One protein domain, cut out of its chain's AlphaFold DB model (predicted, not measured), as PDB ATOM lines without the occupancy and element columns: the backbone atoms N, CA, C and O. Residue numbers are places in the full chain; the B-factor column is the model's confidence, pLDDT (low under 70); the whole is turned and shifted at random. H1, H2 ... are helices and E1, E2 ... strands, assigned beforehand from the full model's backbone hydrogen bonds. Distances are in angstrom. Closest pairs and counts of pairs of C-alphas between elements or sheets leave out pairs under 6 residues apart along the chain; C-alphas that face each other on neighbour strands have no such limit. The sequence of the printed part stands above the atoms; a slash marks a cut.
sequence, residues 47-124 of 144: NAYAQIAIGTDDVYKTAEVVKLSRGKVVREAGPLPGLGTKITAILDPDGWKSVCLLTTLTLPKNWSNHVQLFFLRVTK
ATOM      1  N   ASN A  47     -16.418  15.402  50.163       82.81
ATOM      2  CA  ASN A  47     -16.777  16.512  51.055       82.81
ATOM      3  C   ASN A  47     -16.260  17.885  50.581       82.81
ATOM      4  O   ASN A  47     -16.398  18.872  51.301       82.81
ATOM      5  N   ALA A  48     -15.652  17.953  49.393       82.12
ATOM      6  CA  ALA A  48     -15.060  19.183  48.866       82.12
ATOM      7  C   ALA A  48     -16.089  20.084  48.170       82.12
ATOM      8  O   ALA A  48     -16.020  21.306  48.286       82.12
ATOM      9  N   TYR A  49     -17.039  19.491  47.441       81.06
ATOM     10  CA  TYR A  49     -18.136  20.228  46.823       81.06
ATOM     11  C   TYR A  49     -19.245  20.487  47.845       81.06
ATOM     12  O   TYR A  49     -19.708  19.568  48.519       81.06
ATOM     13  N   ALA A  50     -19.710  21.736  47.917       83.38
ATOM     14  CA  ALA A  50     -20.816  22.126  48.783       83.38
ATOM     15  C   ALA A  50     -22.145  22.229  48.018       83.38
ATOM     16  O   ALA A  50     -23.095  21.507  48.320       83.38
ATOM     17  N   GLN A  51     -22.238  23.171  47.073       84.25
ATOM     18  CA  GLN A  51     -23.461  23.475  46.325       84.25
ATOM     19  C   GLN A  51     -23.195  24.464  45.180       84.25
ATOM     20  O   GLN A  51     -22.263  25.265  45.260       84.25
ATOM     21  N   ILE A  52     -24.091  24.487  44.191       84.25
ATOM     22  CA  ILE A  52     -24.227  25.600  43.243       84.25
ATOM     23  C   ILE A  52     -25.310  26.573  43.709       84.25
ATOM     24  O   ILE A  52     -26.305  26.175  44.320       84.25
ATOM     25  N   ALA A  53     -25.123  27.854  43.408       85.50
ATOM     26  CA  ALA A  53     -26.099  28.903  43.662       85.50
ATOM     27  C   ALA A  53     -26.770  29.332  42.347       85.50
ATOM     28  O   ALA A  53     -26.082  29.599  41.363       85.50
ATOM     29  N   ILE A  54     -28.102  29.401  42.331       84.12
ATOM     30  CA  ILE A  54     -28.909  29.767  41.161       84.12
ATOM     31  C   ILE A  54     -29.773  30.979  41.519       84.12
ATOM     32  O   ILE A  54     -30.609  30.916  42.420       84.12
ATOM     33  N   GLY A  55     -29.593  32.086  40.805       85.12
ATOM     34  CA  GLY A  55     -30.454  33.258  40.954       85.12
ATOM     35  C   GLY A  55     -31.878  32.998  40.450       85.12
ATOM     36  O   GLY A  55     -32.072  32.328  39.434       85.12
ATOM     37  N   THR A  56     -32.879  33.520  41.152       84.25
ATOM     38  CA  THR A  56     -34.285  33.511  40.729       84.25
ATOM     39  C   THR A  56     -35.003  34.765  41.216       84.25
ATOM     40  O   THR A  56     -34.683  35.288  42.279       84.25
ATOM     41  N   ASP A  57     -36.017  35.211  40.482       85.38
ATOM     42  CA  ASP A  57     -36.847  36.351  40.883       85.38
ATOM     43  C   ASP A  57     -37.863  35.987  41.978       85.38
ATOM     44  O   ASP A  57     -38.422  36.867  42.631       85.38
ATOM     45  N   ASP A  58     -38.110  34.690  42.202       87.19
ATOM     46  CA  ASP A  58     -39.037  34.214  43.227       87.19
ATOM     47  C   ASP A  58     -38.646  32.814  43.730       87.19
ATOM     48  O   ASP A  58     -38.848  31.782  43.073       87.19
ATOM     49  N   VAL A  59     -38.086  32.772  44.940       90.12
ATOM     50  CA  VAL A  59     -37.671  31.515  45.577       90.12
ATOM     51  C   VAL A  59     -38.848  30.646  46.023       90.12
ATOM     52  O   VAL A  59     -38.677  29.430  46.113       90.12
ATOM     53  N   TYR A  60     -40.031  31.221  46.269       93.06
ATOM     54  CA  TYR A  60     -41.221  30.463  46.671       93.06
ATOM     55  C   TYR A  60     -41.800  29.722  45.473       93.06
ATOM     56  O   TYR A  60     -41.915  28.497  45.516       93.06
ATOM     57  N   LYS A  61     -42.022  30.431  44.357       90.50
ATOM     58  CA  LYS A  61     -42.436  29.798  43.092       90.50
ATOM     59  C   LYS A  61     -41.431  28.749  42.636       90.50
ATOM     60  O   LYS A  61     -41.810  27.679  42.168       90.50
ATOM     61  N   THR A  62     -40.136  29.020  42.803       88.62
ATOM     62  CA  THR A  62     -39.096  28.035  42.480       88.62
ATOM     63  C   THR A  62     -39.241  26.763  43.317       88.62
ATOM     64  O   THR A  62     -39.186  25.668  42.758       88.62
ATOM     65  N   ALA A  63     -39.462  26.885  44.629       90.12
ATOM     66  CA  ALA A  63     -39.670  25.734  45.506       90.12
ATOM     67  C   ALA A  63     -40.943  24.947  45.144       90.12
ATOM     68  O   ALA A  63     -40.906  23.717  45.110       90.12
ATOM     69  N   GLU A  64     -42.040  25.634  44.817       91.06
ATOM     70  CA  GLU A  64     -43.287  25.007  44.361       91.06
ATOM     71  C   GLU A  64     -43.088  24.213  43.068       91.06
ATOM     72  O   GLU A  64     -43.425  23.031  43.009       91.06
ATOM     73  N   VAL A  65     -42.462  24.818  42.053       87.94
ATOM     74  CA  VAL A  65     -42.163  24.145  40.777       87.94
ATOM     75  C   VAL A  65     -41.287  22.913  40.994       87.94
ATOM     76  O   VAL A  65     -41.502  21.882  40.354       87.94
ATOM     77  N   VAL A  66     -40.308  22.989  41.900       88.44
ATOM     78  CA  VAL A  66     -39.457  21.840  42.243       88.44
ATOM     79  C   VAL A  66     -40.291  20.717  42.861       88.44
ATOM     80  O   VAL A  66     -40.169  19.579  42.411       88.44
ATOM     81  N   LYS A  67     -41.178  21.023  43.816       87.81
ATOM     82  CA  LYS A  67     -42.077  20.028  44.432       87.81
ATOM     83  C   LYS A  67     -43.013  19.386  43.405       87.81
ATOM     84  O   LYS A  67     -43.134  18.164  43.374       87.81
ATOM     85  N   LEU A  68     -43.616  20.188  42.523       87.25
ATOM     86  CA  LEU A  68     -44.483  19.703  41.439       87.25
ATOM     87  C   LEU A  68     -43.731  18.794  40.459       87.25
ATOM     88  O   LEU A  68     -44.292  17.825  39.951       87.25
ATOM     89  N   SER A  69     -42.442  19.058  40.254       82.56
ATOM     90  CA  SER A  69     -41.557  18.249  39.410       82.56
ATOM     91  C   SER A  69     -40.984  17.020  40.134       82.56
ATOM     92  O   SER A  69     -40.045  16.409  39.631       82.56
ATOM     93  N   ARG A  70     -41.512  16.660  41.318       84.88
ATOM     94  CA  ARG A  70     -41.016  15.575  42.194       84.88
ATOM     95  C   ARG A  70     -39.565  15.751  42.661       84.88
ATOM     96  O   ARG A  70     -38.928  14.793  43.090       84.88
ATOM     97  N   GLY A  71     -39.041  16.972  42.593       84.75
ATOM     98  CA  GLY A  71     -37.738  17.316  43.139       84.75
ATOM     99  C   GLY A  71     -37.779  17.450  44.661       84.75
ATOM    100  O   GLY A  71     -38.828  17.702  45.263       84.75
ATOM    101  N   LYS A  72     -36.618  17.304  45.301       91.56
ATOM    102  CA  LYS A  72     -36.504  17.329  46.761       91.56
ATOM    103  C   LYS A  72     -36.083  18.710  47.249       91.56
ATOM    104  O   LYS A  72     -34.947  19.127  47.042       91.56
ATOM    105  N   VAL A  73     -36.979  19.397  47.952       92.25
ATOM    106  CA  VAL A  73     -36.652  20.615  48.707       92.25
ATOM    107  C   VAL A  73     -36.084  20.199  50.067       92.25
ATOM    108  O   VAL A  73     -36.734  19.478  50.816       92.25
ATOM    109  N   VAL A  74     -34.855  20.617  50.375       94.06
ATOM    110  CA  VAL A  74     -34.170  20.326  51.655       94.06
ATOM    111  C   VAL A  74     -34.113  21.518  52.599       94.06
ATOM    112  O   VAL A  74     -33.861  21.356  53.790       94.06
ATOM    113  N   ARG A  75     -34.356  22.720  52.080       94.00
ATOM    114  CA  ARG A  75     -34.641  23.905  52.882       94.00
ATOM    115  C   ARG A  75     -35.788  24.635  52.215       94.00
ATOM    116  O   ARG A  75     -35.633  25.072  51.080       94.00
ATOM    117  N   GLU A  76     -36.898  24.768  52.929       94.88
ATOM    118  CA  GLU A  76     -38.060  25.519  52.460       94.88
ATOM    119  C   GLU A  76     -37.713  26.976  52.142       94.88
ATOM    120  O   GLU A  76     -36.776  27.554  52.705       94.88
ATOM    121  N   ALA A  77     -38.479  27.560  51.221       94.00
ATOM    122  CA  ALA A  77     -38.281  28.937  50.800       94.00
ATOM    123  C   ALA A  77     -38.505  29.906  51.969       94.00
ATOM    124  O   ALA A  77     -39.555  29.902  52.611       94.00
ATOM    125  N   GLY A  78     -37.522  30.764  52.239       93.06
ATOM    126  CA  GLY A  78     -37.620  31.739  53.319       93.06
ATOM    127  C   GLY A  78     -36.356  32.574  53.508       93.06
ATOM    128  O   GLY A  78     -35.318  32.278  52.907       93.06
ATOM    129  N   PRO A  79     -36.425  33.635  54.328       91.44
ATOM    130  CA  PRO A  79     -35.279  34.488  54.606       91.44
ATOM    131  C   PRO A  79     -34.184  33.734  55.370       91.44
ATOM    132  O   PRO A  79     -34.447  32.876  56.220       91.44
ATOM    133  N   LEU A  80     -32.933  34.072  55.081       85.69
ATOM    134  CA  LEU A  80     -31.803  33.720  55.928       85.69
ATOM    135  C   LEU A  80     -31.860  34.541  57.226       85.69
ATOM    136  O   LEU A  80     -32.000  35.768  57.153       85.69
ATOM    137  N   PRO A  81     -31.721  33.901  58.404       83.50
ATOM    138  CA  PRO A  81     -31.607  34.614  59.671       83.50
ATOM    139  C   PRO A  81     -30.482  35.656  59.614       83.50
ATOM    140  O   PRO A  81     -29.383  35.356  59.152       83.50
ATOM    141  N   GLY A  82     -30.767  36.885  60.041       83.62
ATOM    142  CA  GLY A  82     -29.803  37.993  60.081       83.62
ATOM    143  C   GLY A  82     -29.532  38.708  58.750       83.62
ATOM    144  O   GLY A  82     -29.165  39.876  58.777       83.62
ATOM    145  N   LEU A  83     -29.749  38.064  57.597       81.38
ATOM    146  CA  LEU A  83     -29.476  38.658  56.274       81.38
ATOM    147  C   LEU A  83     -30.740  39.074  55.513       81.38
ATOM    148  O   LEU A  83     -30.669  39.903  54.611       81.38
ATOM    149  N   GLY A  84     -31.897  38.475  55.813       82.38
ATOM    150  CA  GLY A  84     -33.163  38.759  55.122       82.38
ATOM    151  C   GLY A  84     -33.240  38.243  53.675       82.38
ATOM    152  O   GLY A  84     -34.340  38.098  53.141       82.38
ATOM    153  N   THR A  85     -32.106  37.893  53.053       84.62
ATOM    154  CA  THR A  85     -32.037  37.266  51.727       84.62
ATOM    155  C   THR A  85     -32.857  35.987  51.703       84.62
ATOM    156  O   THR A  85     -32.616  35.063  52.481       84.62
ATOM    157  N   LYS A  86     -33.823  35.920  50.791       89.31
ATOM    158  CA  LYS A  86     -34.695  34.758  50.649       89.31
ATOM    159  C   LYS A  86     -34.000  33.686  49.822       89.31
ATOM    160  O   LYS A  86     -33.488  33.982  48.741       89.31
ATOM    161  N   ILE A  87     -33.999  32.458  50.332       92.44
ATOM    162  CA  ILE A  87     -33.406  31.295  49.672       92.44
ATOM    163  C   ILE A  87     -34.321  30.077  49.769       92.44
ATOM    164  O   ILE A  87     -35.136  29.982  50.683       92.44
ATOM    165  N   THR A  88     -34.118  29.113  48.879       92.50
ATOM    166  CA  THR A  88     -34.580  27.724  49.010       92.50
ATOM    167  C   THR A  88     -33.426  26.798  48.631       92.50
ATOM    168  O   THR A  88     -32.579  27.173  47.818       92.50
ATOM    169  N   ALA A  89     -33.335  25.613  49.231       92.62
ATOM    170  CA  ALA A  89     -32.306  24.636  48.878       92.62
ATOM    171  C   ALA A  89     -32.948  23.345  48.394       92.62
ATOM    172  O   ALA A  89     -33.906  22.855  48.993       92.62
ATOM    173  N   ILE A  90     -32.380  22.782  47.337       91.31
ATOM    174  CA  ILE A  90     -32.890  21.598  46.657       91.31
ATOM    175  C   ILE A  90     -31.783  20.559  46.491       91.31
ATOM    176  O   ILE A  90     -30.595  20.899  46.462       91.31
ATOM    177  N   LEU A  91     -32.187  19.300  46.382       90.12
ATOM    178  CA  LEU A  91     -31.340  18.193  45.958       90.12
ATOM    179  C   LEU A  91     -31.816  17.695  44.597       90.12
ATOM    180  O   LEU A  91     -33.022  17.548  44.374       90.12
ATOM    181  N   ASP A  92     -30.861  17.435  43.713       88.19
ATOM    182  CA  ASP A  92     -31.117  16.701  42.479       88.19
ATOM    183  C   ASP A  92     -31.261  15.181  42.756       88.19
ATOM    184  O   ASP A  92     -31.104  14.747  43.907       88.19
ATOM    185  N   PRO A  93     -31.600  14.361  41.742       86.56
ATOM    186  CA  PRO A  93     -31.748  12.914  41.906       86.56
ATOM    187  C   PRO A  93     -30.480  12.200  42.389       86.56
ATOM    188  O   PRO A  93     -30.584  11.260  43.174       86.56
ATOM    189  N   ASP A  94     -29.302  12.680  41.986       85.25
ATOM    190  CA  ASP A  94     -28.013  12.145  42.434       85.25
ATOM    191  C   ASP A  94     -27.655  12.641  43.843       85.25
ATOM    192  O   ASP A  94     -26.739  12.133  44.485       85.25
ATOM    193  N   GLY A  95     -28.401  13.610  44.376       86.38
ATOM    194  CA  GLY A  95     -28.259  14.231  45.684       86.38
ATOM    195  C   GLY A  95     -27.162  15.295  45.753       86.38
ATOM    196  O   GLY A  95     -26.590  15.490  46.832       86.38
ATOM    197  N   TRP A  96     -26.838  15.953  44.643       86.62
ATOM    198  CA  TRP A  96     -26.086  17.202  44.632       86.62
ATOM    199  C   TRP A  96     -26.977  18.362  45.061       86.62
ATOM    200  O   TRP A  96     -28.140  18.490  44.669       86.62
ATOM    201  N   LYS A  97     -26.420  19.236  45.899       86.81
ATOM    202  CA  LYS A  97     -27.150  20.372  46.452       86.81
ATOM    203  C   LYS A  97     -27.079  21.580  45.529       86.81
ATOM    204  O   LYS A  97     -26.005  21.959  45.062       86.81
ATOM    205  N   SER A  98     -28.226  22.224  45.350       85.88
ATOM    206  CA  SER A  98     -28.345  23.542  44.729       85.88
ATOM    207  C   SER A  98     -29.107  24.484  45.659       85.88
ATOM    208  O   SER A  98     -30.042  24.070  46.346       85.88
ATOM    209  N   VAL A  99     -28.721  25.756  45.698       86.44
ATOM    210  CA  VAL A  99     -29.425  26.802  46.449       86.44
ATOM    211  C   VAL A  99     -29.945  27.846  45.484       86.44
ATOM    212  O   VAL A  99     -29.174  28.448  44.745       86.44
ATOM    213  N   CYS A 100     -31.253  28.076  45.507       82.50
ATOM    214  CA  CYS A 100     -31.870  29.159  44.764       82.50
ATOM    215  C   CYS A 100     -32.000  30.385  45.667       82.50
ATOM    216  O   CYS A 100     -32.443  30.260  46.810       82.50
ATOM    217  N   LEU A 101     -31.625  31.556  45.164       86.00
ATOM    218  CA  LEU A 101     -31.629  32.808  45.920       86.00
ATOM    219  C   LEU A 101     -32.312  33.925  45.137       86.00
ATOM    220  O   LEU A 101     -32.214  33.982  43.913       86.00
ATOM    221  N   LEU A 102     -32.989  34.810  45.867       76.94
ATOM    222  CA  LEU A 102     -33.673  35.957  45.286       76.94
ATOM    223  C   LEU A 102     -32.671  36.979  44.719       76.94
ATOM    224  O   LEU A 102     -31.824  37.482  45.458       76.94
ATOM    225  N   THR A 103     -32.793  37.310  43.433       66.38
ATOM    226  CA  THR A 103     -31.895  38.214  42.682       66.38
ATOM    227  C   THR A 103     -32.199  39.702  42.842       66.38
ATOM    228  O   THR A 103     -31.372  40.523  42.461       66.38
ATOM    229  N   THR A 104     -33.336  40.091  43.429       52.38
ATOM    230  CA  THR A 104     -33.732  41.509  43.572       52.38
ATOM    231  C   THR A 104     -32.942  42.298  44.622       52.38
ATOM    232  O   THR A 104     -33.215  43.479  44.839       52.38
ATOM    233  N   LEU A 105     -31.916  41.705  45.236       43.97
ATOM    234  CA  LEU A 105     -30.848  42.492  45.844       43.97
ATOM    235  C   LEU A 105     -30.036  43.123  44.713       43.97
ATOM    236  O   LEU A 105     -29.309  42.431  44.006       43.97
ATOM    237  N   THR A 106     -30.152  44.442  44.557       37.59
ATOM    238  CA  THR A 106     -29.193  45.255  43.805       37.59
ATOM    239  C   THR A 106     -27.784  44.955  44.311       37.59
ATOM    240  O   THR A 106     -27.327  45.534  45.295       37.59
ATOM    241  N   LEU A 107     -27.086  44.051  43.631       42.22
ATOM    242  CA  LEU A 107     -25.636  44.095  43.565       42.22
ATOM    243  C   LEU A 107     -25.265  45.402  42.844       42.22
ATOM    244  O   LEU A 107     -26.040  45.870  41.999       42.22
ATOM    245  N   PRO A 108     -24.143  46.054  43.191       35.88
ATOM    246  CA  PRO A 108     -23.744  47.288  42.529       35.88
ATOM    247  C   PRO A 108     -23.735  47.090  40.999       35.88
ATOM    248  O   PRO A 108     -23.320  46.054  40.480       35.88
ATOM    249  N   LYS A 109     -24.289  48.078  40.277       36.97
ATOM    250  CA  LYS A 109     -24.653  48.027  38.842       36.97
ATOM    251  C   LYS A 109     -23.499  47.719  37.879       36.97
ATOM    252  O   LYS A 109     -23.736  47.521  36.696       36.97
ATOM    253  N   ASN A 110     -22.265  47.651  38.363       38.84
ATOM    254  CA  ASN A 110     -21.113  47.159  37.612       38.84
ATOM    255  C   ASN A 110     -21.131  45.630  37.412       38.84
ATOM    256  O   ASN A 110     -20.275  45.113  36.700       38.84
ATOM    257  N   TRP A 111     -22.062  44.904  38.044       43.50
ATOM    258  CA  TRP A 111     -22.187  43.439  37.969       43.50
ATOM    259  C   TRP A 111     -23.505  42.973  37.315       43.50
ATOM    260  O   TRP A 111     -23.778  41.776  37.223       43.50
ATOM    261  N   SER A 112     -24.345  43.904  36.849       35.94
ATOM    262  CA  SER A 112     -25.642  43.606  36.237       35.94
ATOM    263  C   SER A 112     -25.482  43.290  34.754       35.94
ATOM    264  O   SER A 112     -25.351  44.218  33.967       35.94
ATOM    265  N   ASN A 113     -25.469  41.996  34.408       32.38
ATOM    266  CA  ASN A 113     -26.033  41.416  33.167       32.38
ATOM    267  C   ASN A 113     -25.872  39.886  33.063       32.38
ATOM    268  O   ASN A 113     -26.332  39.292  32.094       32.38
ATOM    269  N   HIS A 114     -25.283  39.214  34.056       38.25
ATOM    270  CA  HIS A 114     -25.064  37.769  33.999       38.25
ATOM    271  C   HIS A 114     -25.654  37.085  35.229       38.25
ATOM    272  O   HIS A 114     -25.419  37.505  36.362       38.25
ATOM    273  N   VAL A 115     -26.413  36.009  35.012       39.09
ATOM    274  CA  VAL A 115     -26.759  35.046  36.061       39.09
ATOM    275  C   VAL A 115     -25.437  34.517  36.631       39.09
ATOM    276  O   VAL A 115     -24.770  33.696  36.010       39.09
ATOM    277  N   GLN A 116     -25.015  35.029  37.788       40.97
ATOM    278  CA  GLN A 116     -23.792  34.581  38.450       40.97
ATOM    279  C   GLN A 116     -24.070  33.253  39.162       40.97
ATOM    280  O   GLN A 116     -24.730  33.207  40.201       40.97
ATOM    281  N   LEU A 117     -23.538  32.160  38.609       39.00
ATOM    282  CA  LEU A 117     -23.273  30.953  39.383       39.00
ATOM    283  C   LEU A 117     -22.197  31.296  40.421       39.00
ATOM    284  O   LEU A 117     -21.004  31.315  40.126       39.00
ATOM    285  N   PHE A 118     -22.617  31.598  41.648       34.06
ATOM    286  CA  PHE A 118     -21.683  31.729  42.761       34.06
ATOM    287  C   PHE A 118     -21.270  30.330  43.225       34.06
ATOM    288  O   PHE A 118     -22.025  29.628  43.898       34.06
ATOM    289  N   PHE A 119     -20.046  29.929  42.886       33.44
ATOM    290  CA  PHE A 119     -19.371  28.819  43.549       33.44
ATOM    291  C   PHE A 119     -18.901  29.306  44.919       33.44
ATOM    292  O   PHE A 119     -17.846  29.932  45.039       33.44
ATOM    293  N   LEU A 120     -19.675  29.051  45.976       27.25
ATOM    294  CA  LEU A 120     -19.181  29.286  47.331       27.25
ATOM    295  C   LEU A 120     -18.191  28.159  47.678       27.25
ATOM    296  O   LEU A 120     -18.579  27.094  48.149       27.25
ATOM    297  N   ARG A 121     -16.908  28.434  47.406       25.27
ATOM    298  CA  ARG A 121     -15.703  27.690  47.813       25.27
ATOM    299  C   ARG A 121     -15.565  26.272  47.232       25.27
ATOM    300  O   ARG A 121     -15.900  25.284  47.869       25.27
ATOM    301  N   VAL A 122     -14.915  26.176  46.069       27.86
ATOM    302  CA  VAL A 122     -14.125  24.984  45.711       27.86
ATOM    303  C   VAL A 122     -12.800  25.092  46.464       27.86
ATOM    304  O   VAL A 122     -11.894  25.821  46.057       27.86
ATOM    305  N   THR A 123     -12.679  24.416  47.603       22.02
ATOM    306  CA  THR A 123     -11.367  24.200  48.219       22.02
ATOM    307  C   THR A 123     -10.578  23.230  47.344       22.02
ATOM    308  O   THR A 123     -10.791  22.022  47.386       22.02
ATOM    309  N   LYS A 124      -9.642  23.762  46.549       26.59
ATOM    310  CA  LYS A 124      -8.425  23.026  46.178       26.59
ATOM    311  C   LYS A 124      -7.750  22.595  47.485       26.59
ATOM    312  O   LYS A 124      -7.547  23.462  48.325       26.59
TER     313      LYS A 124
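Overview. This is residues 47 to 124 of the 144 residues of the protein "VOC domain-containing protein" of Aegilops tauschii subsp. strangulata (UniProt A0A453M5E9). A twisted sheet of four strands has one helix, H1, packed over one face and no named helix on the other; after E4 a long tail without a named element leaves the body, and its residues 106 to 113 stick out as a free loop. The printed part has 78 residues, with E1, H1, E2, E3 and E4 in that order along the chain. The mixed sheet has the order E1, E4, E3, E2. The class is mixed, helices and strands, with under half of the residues in named elements. The whole is compact, with a radius of gyration of the C-alphas of 13.1 A and spans of 37 by 34 by 26 A.

Along the chain. E1, residues 52 to 56, begins at C-alpha 52 (-24.227, 25.600, 43.243) and is 13.0 A long. H1, residues 59 to 68, measures 14.2 A. E2, residues 72 to 79, measures 18.9 A. E3, residues 86 to 91, measures 17.5 A. E4, residues 97 to 102, measures 16.9 A and ends at C-alpha 102 (-33.673, 35.957, 45.286).

Arrangement. Edge strand E1 is parallel to E4 at 30 degrees, with N 54 and O 99 2.8 A apart, within hydrogen-bond range. E1, H1 and E2 form a split strand-helix-strand unit, two strands running the same way with E4 and E3 between them, and its crossover is right-handed. H1 is on the sheet at a height of 8.4 A, only just over E3 alone, since 7 of its C-alphas fall on E3 and 2 on E4; it runs along the strands, at 12 degrees to E3 on the local plane. The closest C-alphas of H1 and E2 are those of Tyr 60 and Ala 77, 5.3 A apart. Every O i to N i+4 pair in H1 is within hydrogen-bond range. E2, E3 and E4 form a meander, each strand the antiparallel neighbour of the one before. In the hairpin E2 and E3, N 74 and O 89 are within hydrogen-bond range at 2.8 A; in the hairpin E3 and E4, N 90 and O 98 are at 2.8 A. E1 and E2 are apart.

Size, cuts and confidence. The C-alphas farthest apart, those of Arg 70 and Asn 110, are 37.6 A from each other. The printed part has no cut, and no link between named elements is long. The mean pLDDT of the printed part is 73.2, and residues 103 to 124 are under 70.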